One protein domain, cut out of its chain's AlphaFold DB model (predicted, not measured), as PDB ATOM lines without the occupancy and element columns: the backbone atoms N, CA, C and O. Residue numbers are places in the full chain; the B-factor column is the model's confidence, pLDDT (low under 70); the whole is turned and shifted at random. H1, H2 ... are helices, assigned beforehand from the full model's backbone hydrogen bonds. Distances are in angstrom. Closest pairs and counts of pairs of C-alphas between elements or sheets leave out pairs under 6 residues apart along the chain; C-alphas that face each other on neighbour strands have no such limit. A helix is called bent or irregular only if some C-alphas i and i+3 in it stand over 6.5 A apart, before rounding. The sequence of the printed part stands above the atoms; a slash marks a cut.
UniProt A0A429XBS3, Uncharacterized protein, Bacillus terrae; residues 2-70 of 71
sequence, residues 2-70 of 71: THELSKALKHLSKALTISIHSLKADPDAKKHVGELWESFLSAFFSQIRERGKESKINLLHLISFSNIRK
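AT A GLANCE: This is residues 2 to 70 of the 71 residues of an uncharacterized protein of Bacillus terrae (UniProt A0A429XBS3). Two long helices, H1 and H2, make a hairpin that opens from its turn like a narrow V; beyond H2 a tail folds back to tiny H3, and residues 62 to 70 stick out. The printed part has 69 residues with three named helices, H1, H2, H3, and is all helix. It is loose, radius of gyration of the C-alphas 15.1 A, spanning 45 by 24 by 22 A.

HOW THE PARTS SIT: H1, residues 2 to 25, and H2, residues 27 to 55, form a helical hairpin, running opposite ways at a shallow tilt of 20 degrees. They touch with residues 19 to 23 and 29 to 33 alone; the closest C-alphas, of Leu 23 and Ala 29, are 6.0 A apart. H3, residues 65 to 68, is apart from both. Every O i to N i+4 pair is within hydrogen-bond range in H1, 23 of 25 in H2; H3 is too short for one.

IN THESE COORDINATES: H1 starts at C-alpha 2 (119.937, -18.687, 35.601) and measures 34.8 A. H2, 42.8 A, is only just irregular: C-alphas 28 and 31 are 6.9 A apart. H3 ends at C-alpha 68 (137.645, -19.190, 30.018).

THE WHOLE: The printed part has no cut and no long link. Residues 67 to 70 have pLDDT under 70.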
ATOM      1  N   THR A   2     119.707 -18.700  37.064       83.25
ATOM      2  CA  THR A   2     119.937 -18.687  35.601       83.25
ATOM      3  C   THR A   2     119.303 -17.487  34.888       83.25
ATOM      4  O   THR A   2     119.929 -16.898  34.010       83.25
ATOM      5  N   HIS A   3     118.101 -17.074  35.307       89.62
ATOM      6  CA  HIS A   3     117.422 -15.886  34.778       89.62
ATOM      7  C   HIS A   3     118.215 -14.588  35.023       89.62
ATOM      8  O   HIS A   3     118.446 -13.821  34.090       89.62
ATOM      9  N   GLU A   4     118.705 -14.378  36.249       92.38
ATOM     10  CA  GLU A   4     119.479 -13.178  36.605       92.38
ATOM     11  C   GLU A   4     120.827 -13.123  35.882       92.38
ATOM     12  O   GLU A   4     121.211 -12.070  35.377       92.38
ATOM     13  N   LEU A   5     121.513 -14.263  35.735       90.69
ATOM     14  CA  LEU A   5     122.754 -14.339  34.955       90.69
ATOM     15  C   LEU A   5     122.513 -14.054  33.466       90.69
ATOM     16  O   LEU A   5     123.277 -13.316  32.848       90.69
ATOM     17  N   SER A   6     121.421 -14.571  32.891       94.62
ATOM     18  CA  SER A   6     121.029 -14.261  31.508       94.62
ATOM     19  C   SER A   6     120.740 -12.768  31.324       94.62
ATOM     20  O   SER A   6     121.193 -12.154  30.355       94.62
ATOM     21  N   LYS A   7     120.033 -12.151  32.276       96.38
ATOM     22  CA  LYS A   7     119.749 -10.714  32.258       96.38
ATOM     23  C   LYS A   7     121.032  -9.884  32.366       96.38
ATOM     24  O   LYS A   7     121.210  -8.956  31.579       96.38
ATOM     25  N   ALA A   8     121.949 -10.248  33.263       95.00
ATOM     26  CA  ALA A   8     123.252  -9.596  33.386       95.00
ATOM     27  C   ALA A   8     124.055  -9.670  32.075       95.00
ATOM     28  O   ALA A   8     124.574  -8.654  31.618       95.00
ATOM     29  N   LEU A   9     124.075 -10.833  31.411       95.06
ATOM     30  CA  LEU A   9     124.726 -10.997  30.106       95.06
ATOM     31  C   LEU A   9     124.093 -10.124  29.013       95.06
ATOM     32  O   LEU A   9     124.814  -9.541  28.204       95.06
ATOM     33  N   LYS A  10     122.763  -9.970  29.000       97.12
ATOM     34  CA  LYS A  10     122.082  -9.050  28.071       97.12
ATOM     35  C   LYS A  10     122.488  -7.595  28.310       97.12
ATOM     36  O   LYS A  10     122.747  -6.868  27.351       97.12
ATOM     37  N   HIS A  11     122.575  -7.166  29.570       96.50
ATOM     38  CA  HIS A  11     123.045  -5.818  29.903       96.50
ATOM     39  C   HIS A  11     124.510  -5.610  29.503       96.50
ATOM     40  O   HIS A  11     124.828  -4.578  28.913       96.50
ATOM     41  N   LEU A  12     125.371  -6.605  29.734       97.00
ATOM     42  CA  LEU A  12     126.772  -6.578  29.317       97.00
ATOM     43  C   LEU A  12     126.908  -6.458  27.791       97.00
ATOM     44  O   LEU A  12     127.642  -5.605  27.300       97.00
ATOM     45  N   SER A  13     126.151  -7.256  27.035       97.50
ATOM     46  CA  SER A  13     126.131  -7.206  25.566       97.50
ATOM     47  C   SER A  13     125.720  -5.823  25.040       97.50
ATOM     48  O   SER A  13     126.356  -5.276  24.132       97.50
ATOM     49  N   LYS A  14     124.709  -5.204  25.662       97.88
ATOM     50  CA  LYS A  14     124.288  -3.839  25.329       97.88
ATOM     51  C   LYS A  14     125.389  -2.815  25.627       97.88
ATOM     52  O   LYS A  14     125.653  -1.960  24.786       97.88
ATOM     53  N   ALA A  15     126.048  -2.914  26.782       97.88
ATOM     54  CA  ALA A  15     127.141  -2.018  27.159       97.88
ATOM     55  C   ALA A  15     128.344  -2.126  26.206       97.88
ATOM     56  O   ALA A  15     128.907  -1.106  25.810       97.88
ATOM     57  N   LEU A  16     128.694  -3.343  25.773       97.62
ATOM     58  CA  LEU A  16     129.738  -3.579  24.768       97.62
ATOM     59  C   LEU A  16     129.383  -2.936  23.425       97.62
ATOM     60  O   LEU A  16     130.205  -2.234  22.843       97.62
ATOM     61  N   THR A  17     128.143  -3.119  22.965       98.12
ATOM     62  CA  THR A  17     127.660  -2.517  21.711       98.12
ATOM     63  C   THR A  17     127.753  -0.993  21.755       98.12
ATOM     64  O   THR A  17     128.281  -0.380  20.829       98.12
ATOM     65  N   ILE A  18     127.293  -0.383  22.853       97.31
ATOM     66  CA  ILE A  18     127.372   1.068  23.057       97.31
ATOM     67  C   ILE A  18     128.831   1.524  23.079       97.31
ATOM     68  O   ILE A  18     129.171   2.461  22.369       97.31
ATOM     69  N   SER A  19     129.701   0.825  23.812       97.19
ATOM     70  CA  SER A  19     131.131   1.154  23.885       97.19
ATOM     71  C   SER A  19     131.773   1.164  22.497       97.19
ATOM     72  O   SER A  19     132.460   2.113  22.140       97.19
ATOM     73  N   ILE A  20     131.502   0.142  21.680       97.31
ATOM     74  CA  ILE A  20     132.018   0.053  20.309       97.31
ATOM     75  C   ILE A  20     131.496   1.208  19.451       97.31
ATOM     76  O   ILE A  20     132.263   1.796  18.693       97.31
ATOM     77  N   HIS A  21     130.208   1.543  19.550       97.12
ATOM     78  CA  HIS A  21     129.636   2.669  18.811       97.12
ATOM     79  C   HIS A  21     130.250   4.005  19.236       97.12
ATOM     80  O   HIS A  21     130.615   4.788  18.364       97.12
ATOM     81  N   SER A  22     130.433   4.236  20.537       95.94
ATOM     82  CA  SER A  22     131.098   5.433  21.055       95.94
ATOM     83  C   SER A  22     132.524   5.557  20.526       95.94
ATOM     84  O   SER A  22     132.881   6.607  20.015       95.94
ATOM     85  N   LEU A  23     133.305   4.472  20.546       96.44
ATOM     86  CA  LEU A  23     134.685   4.467  20.045       96.44
ATOM     87  C   LEU A  23     134.785   4.659  18.525       96.44
ATOM     88  O   LEU A  23     135.777   5.188  18.036       96.44
ATOM     89  N   LYS A  24     133.784   4.197  17.764       96.38
ATOM     90  CA  LYS A  24     133.716   4.422  16.312       96.38
ATOM     91  C   LYS A  24     133.320   5.856  15.966       96.38
ATOM     92  O   LYS A  24     133.783   6.369  14.954       96.38
ATOM     93  N   ALA A  25     132.432   6.456  16.758       96.38
ATOM     94  CA  ALA A  25     131.962   7.822  16.553       96.38
ATOM     95  C   ALA A  25     132.994   8.860  17.012       96.38
ATOM     96  O   ALA A  25     133.124   9.904  16.382       96.38
ATOM     97  N   ASP A  26     133.724   8.555  18.084       95.00
ATOM     98  CA  ASP A  26     134.718   9.427  18.693       95.00
ATOM     99  C   ASP A  26     135.930   8.603  19.178       95.00
ATOM    100  O   ASP A  26     135.881   7.971  20.242       95.00
ATOM    101  N   PRO A  27     137.035   8.584  18.410       88.94
ATOM    102  CA  PRO A  27     138.265   7.910  18.813       88.94
ATOM    103  C   PRO A  27     138.891   8.457  20.108       88.94
ATOM    104  O   PRO A  27     139.563   7.697  20.814       88.94
ATOM    105  N   ASP A  28     138.653   9.725  20.458       94.31
ATOM    106  CA  ASP A  28     139.197  10.349  21.671       94.31
ATOM    107  C   ASP A  28     138.452   9.889  22.936       94.31
ATOM    108  O   ASP A  28     139.011   9.893  24.040       94.31
ATOM    109  N   ALA A  29     137.241   9.336  22.787       94.44
ATOM    110  CA  ALA A  29     136.487   8.714  23.876       94.44
ATOM    111  C   ALA A  29     137.173   7.462  24.459       94.44
ATOM    112  O   ALA A  29     136.757   6.963  25.508       94.44
ATOM    113  N   LYS A  30     138.237   6.942  23.824       94.38
ATOM    114  CA  LYS A  30     138.936   5.711  24.231       94.38
ATOM    115  C   LYS A  30     139.370   5.704  25.688       94.38
ATOM    116  O   LYS A  30     139.169   4.698  26.367       94.38
ATOM    117  N   LYS A  31     139.946   6.807  26.169       95.19
ATOM    118  CA  LYS A  31     140.395   6.907  27.562       95.19
ATOM    119  C   LYS A  31     139.209   6.792  28.520       95.19
ATOM    120  O   LYS A  31     139.224   5.951  29.411       95.19
ATOM    121  N   HIS A  32     138.163   7.575  28.274       96.00
ATOM    122  CA  HIS A  32     136.978   7.606  29.125       96.00
ATOM    123  C   HIS A  32     136.226   6.266  29.140       96.00
ATOM    124  O   HIS A  32     135.867   5.757  30.199       96.00
ATOM    125  N   VAL A  33     136.030   5.649  27.970       97.06
ATOM    126  CA  VAL A  33     135.412   4.318  27.866       97.06
ATOM    127  C   VAL A  33     136.247   3.276  28.618       97.06
ATOM    128  O   VAL A  33     135.676   2.432  29.305       97.06
ATOM    129  N   GLY A  34     137.579   3.350  28.534       96.06
ATOM    130  CA  GLY A  34     138.486   2.502  29.312       96.06
ATOM    131  C   GLY A  34     138.272   2.637  30.821       96.06
ATOM    132  O   GLY A  34     138.027   1.636  31.490       96.06
ATOM    133  N   GLU A  35     138.263   3.867  31.338       97.75
ATOM    134  CA  GLU A  35     138.040   4.162  32.764       97.75
ATOM    135  C   GLU A  35     136.690   3.617  33.272       97.75
ATOM    136  O   GLU A  35     136.606   3.061  34.371       97.75
ATOM    137  N   LEU A  36     135.628   3.704  32.460       97.56
ATOM    138  CA  LEU A  36     134.319   3.133  32.800       97.56
ATOM    139  C   LEU A  36     134.369   1.604  32.932       97.56
ATOM    140  O   LEU A  36     133.801   1.046  33.876       97.56
ATOM    141  N   TRP A  37     135.052   0.923  32.009       98.00
ATOM    142  CA  TRP A  37     135.222  -0.530  32.068       98.00
ATOM    143  C   TRP A  37     136.088  -0.959  33.251       98.00
ATOM    144  O   TRP A  37     135.735  -1.920  33.936       98.00
ATOM    145  N   GLU A  38     137.171  -0.238  33.535       97.44
ATOM    146  CA  GLU A  38     138.021  -0.485  34.705       97.44
ATOM    147  C   GLU A  38     137.225  -0.355  36.006       97.44
ATOM    148  O   GLU A  38     137.243  -1.266  36.840       97.44
ATOM    149  N   SER A  39     136.454   0.727  36.153       97.50
ATOM    150  CA  SER A  39     135.598   0.945  37.320       97.50
ATOM    151  C   SER A  39     134.551  -0.161  37.472       97.50
ATOM    152  O   SER A  39     134.353  -0.685  38.571       97.50
ATOM    153  N   PHE A  40     133.888  -0.552  36.379       97.12
ATOM    154  CA  PHE A  40     132.895  -1.626  36.393       97.12
ATOM    155  C   PHE A  40     133.507  -2.968  36.813       97.12
ATOM    156  O   PHE A  40     132.985  -3.625  37.718       97.12
ATOM    157  N   LEU A  41     134.616  -3.373  36.189       95.88
ATOM    158  CA  LEU A  41     135.272  -4.649  36.474       95.88
ATOM    159  C   LEU A  41     135.802  -4.685  37.909       95.88
ATOM    160  O   LEU A  41     135.601  -5.678  38.609       95.88
ATOM    161  N   SER A  42     136.406  -3.590  38.374       96.06
ATOM    162  CA  SER A  42     136.878  -3.462  39.754       96.06
ATOM    163  C   SER A  42     135.738  -3.641  40.760       96.06
ATOM    164  O   SER A  42     135.837  -4.468  41.673       96.06
ATOM    165  N   ALA A  43     134.611  -2.949  40.560       96.38
ATOM    166  CA  ALA A  43     133.441  -3.070  41.427       96.38
ATOM    167  C   ALA A  43     132.825  -4.478  41.381       96.38
ATOM    168  O   ALA A  43     132.448  -5.027  42.417       96.38
ATOM    169  N   PHE A  44     132.746  -5.089  40.197       94.50
ATOM    170  CA  PHE A  44     132.205  -6.434  40.021       94.50
ATOM    171  C   PHE A  44     133.043  -7.492  40.754       94.50
ATOM    172  O   PHE A  44     132.508  -8.264  41.554       94.50
ATOM    173  N   PHE A  45     134.363  -7.506  40.546       91.88
ATOM    174  CA  PHE A  45     135.248  -8.457  41.223       91.88
ATOM    175  C   PHE A  45     135.326  -8.211  42.733       91.88
ATOM    176  O   PHE A  45     135.388  -9.178  43.499       91.88
ATOM    177  N   SER A  46     135.271  -6.949  43.170       94.00
ATOM    178  CA  SER A  46     135.229  -6.603  44.595       94.00
ATOM    179  C   SER A  46     133.989  -7.189  45.264       94.00
ATOM    180  O   SER A  46     134.126  -7.899  46.258       94.00
ATOM    181  N   GLN A  47     132.808  -7.033  44.657       94.19
ATOM    182  CA  GLN A  47     131.570  -7.626  45.172       94.19
ATOM    183  C   GLN A  47     131.634  -9.153  45.241       94.19
ATOM    184  O   GLN A  47     131.256  -9.734  46.256       94.19
ATOM    185  N   ILE A  48     132.143  -9.829  44.203       91.94
ATOM    186  CA  ILE A  48     132.310 -11.292  44.237       91.94
ATOM    187  C   ILE A  48     133.201 -11.703  45.414       91.94
ATOM    188  O   ILE A  48     132.892 -12.654  46.135       91.94
ATOM    189  N   ARG A  49     134.308 -10.983  45.621       90.75
ATOM    190  CA  ARG A  49     135.266 -11.282  46.685       90.75
ATOM    191  C   ARG A  49     134.686 -11.013  48.071       90.75
ATOM    192  O   ARG A  49     134.878 -11.835  48.960       90.75
ATOM    193  N   GLU A  50     134.003  -9.891  48.262       94.19
ATOM    194  CA  GLU A  50     133.356  -9.521  49.526       94.19
ATOM    195  C   GLU A  50     132.269 -10.522  49.898       94.19
ATOM    196  O   GLU A  50     132.347 -11.135  50.961       94.19
ATOM    197  N   ARG A  51     131.342 -10.807  48.978       92.88
ATOM    198  CA  ARG A  51     130.297 -11.818  49.190       92.88
ATOM    199  C   ARG A  51     130.881 -13.201  49.443       92.88
ATOM    200  O   ARG A  51     130.367 -13.944  50.276       92.88
ATOM    201  N   GLY A  52     131.973 -13.547  48.764       90.69
ATOM    202  CA  GLY A  52     132.669 -14.808  48.994       90.69
ATOM    203  C   GLY A  52     133.312 -14.900  50.382       90.69
ATOM    204  O   GLY A  52     133.246 -15.945  51.027       90.69
ATOM    205  N   LYS A  53     133.882 -13.798  50.886       89.56
ATOM    206  CA  LYS A  53     134.398 -13.713  52.263       89.56
ATOM    207  C   LYS A  53     133.272 -13.822  53.294       89.56
ATOM    208  O   LYS A  53     133.390 -14.633  54.207       89.56
ATOM    209  N   GLU A  54     132.192 -13.053  53.130       93.44
ATOM    210  CA  GLU A  54     131.022 -13.049  54.027       93.44
ATOM    211  C   GLU A  54     130.392 -14.442  54.150       93.44
ATOM    212  O   GLU A  54     130.092 -14.907  55.247       93.44
ATOM    213  N   SER A  55     130.236 -15.128  53.019       93.06
ATOM    214  CA  SER A  55     129.625 -16.459  52.956       93.06
ATOM    215  C   SER A  55     130.593 -17.610  53.243       93.06
ATOM    216  O   SER A  55     130.156 -18.755  53.327       93.06
ATOM    217  N   LYS A  56     131.901 -17.338  53.383       91.81
ATOM    218  CA  LYS A  56     132.980 -18.347  53.412       91.81
ATOM    219  C   LYS A  56     132.997 -19.266  52.176       91.81
ATOM    220  O   LYS A  56     133.543 -20.366  52.231       91.81
ATOM    221  N   ILE A  57     132.435 -18.816  51.052       90.56
ATOM    222  CA  ILE A  57     132.409 -19.539  49.776       90.56
ATOM    223  C   ILE A  57     133.290 -18.795  48.776       90.56
ATOM    224  O   ILE A  57     133.000 -17.667  48.384       90.56
ATOM    225  N   ASN A  58     134.355 -19.432  48.288       85.56
ATOM    226  CA  ASN A  58     135.166 -18.829  47.233       85.56
ATOM    227  C   ASN A  58     134.478 -18.987  45.864       85.56
ATOM    228  O   ASN A  58     134.723 -19.949  45.139       85.56
ATOM    229  N   LEU A  59     133.637 -18.011  45.510       85.62
ATOM    230  CA  LEU A  59     132.909 -17.974  44.237       85.62
ATOM    231  C   LEU A  59     133.835 -17.997  43.008       85.62
ATOM    232  O   LEU A  59     133.458 -18.551  41.981       85.62
ATOM    233  N   LEU A  60     135.051 -17.447  43.108       84.44
ATOM    234  CA  LEU A  60     136.023 -17.476  42.009       84.44
ATOM    235  C   LEU A  60     136.618 -18.876  41.804       84.44
ATOM    236  O   LEU A  60     136.886 -19.250  40.670       84.44
ATOM    237  N   HIS A  61     136.771 -19.676  42.866       84.50
ATOM    238  CA  HIS A  61     137.215 -21.072  42.744       84.50
ATOM    239  C   HIS A  61     136.173 -21.988  42.095       84.50
ATOM    240  O   HIS A  61     136.538 -23.046  41.588       84.50
ATOM    241  N   LEU A  62     134.896 -21.594  42.076       84.31
ATOM    242  CA  LEU A  62     133.857 -22.333  41.351       84.31
ATOM    243  C   LEU A  62     134.009 -22.205  39.828       84.31
ATOM    244  O   LEU A  62     133.392 -22.956  39.075       84.31
ATOM    245  N   ILE A  63     134.821 -21.251  39.369       81.56
ATOM    246  CA  ILE A  63     135.028 -20.951  37.961       81.56
ATOM    247  C   ILE A  63     136.380 -21.520  37.532       81.56
ATOM    248  O   ILE A  63     137.439 -21.109  38.003       81.56
ATOM    249  N   SER A  64     136.361 -22.443  36.570       78.06
ATOM    250  CA  SER A  64     137.591 -22.886  35.912       78.06
ATOM    251  C   SER A  64     138.044 -21.833  34.900       78.06
ATOM    252  O   SER A  64     137.593 -21.811  33.754       78.06
ATOM    253  N   PHE A  65     138.968 -20.959  35.304       75.75
ATOM    254  CA  PHE A  65     139.569 -19.965  34.405       75.75
ATOM    255  C   PHE A  65     140.329 -20.601  33.231       75.75
ATOM    256  O   PHE A  65     140.461 -19.985  32.174       75.75
ATOM    257  N   SER A  66     140.766 -21.854  33.375       71.88
ATOM    258  CA  SER A  66     141.344 -22.664  32.298       71.88
ATOM    259  C   SER A  66     140.371 -22.863  31.131       71.88
ATOM    260  O   SER A  66     140.796 -22.935  29.982       71.88
ATOM    261  N   ASN A  67     139.064 -22.911  31.414       65.50
ATOM    262  CA  ASN A  67     138.014 -23.020  30.400       65.50
ATOM    263  C   ASN A  67     137.628 -21.659  29.801       65.50
ATOM    264  O   ASN A  67     137.089 -21.621  28.700       65.50
ATOM    265  N   ILE A  68     137.923 -20.554  30.494       68.75
ATOM    266  CA  ILE A  68     137.645 -19.190  30.018       68.75
ATOM    267  C   ILE A  68     138.691 -18.733  28.996       68.75
ATOM    268  O   ILE A  68     138.321 -18.114  28.010       68.75
ATOM    269  N   ARG A  69     139.974 -19.101  29.156       53.88
ATOM    270  CA  ARG A  69     141.061 -18.730  28.217       53.88
ATOM    271  C   ARG A  69     140.913 -19.274  26.786       53.88
ATOM    272  O   ARG A  69     141.764 -18.991  25.953       53.88
ATOM    273  N   LYS A  70     139.913 -20.118  26.516       52.34
ATOM    274  CA  LYS A  70     139.672 -20.699  25.184       52.34
ATOM    275  C   LYS A  70     138.868 -19.784  24.249       52.34
ATOM    276  O   LYS A  70     138.684 -20.159  23.094       52.34
TER     277      LYS A  70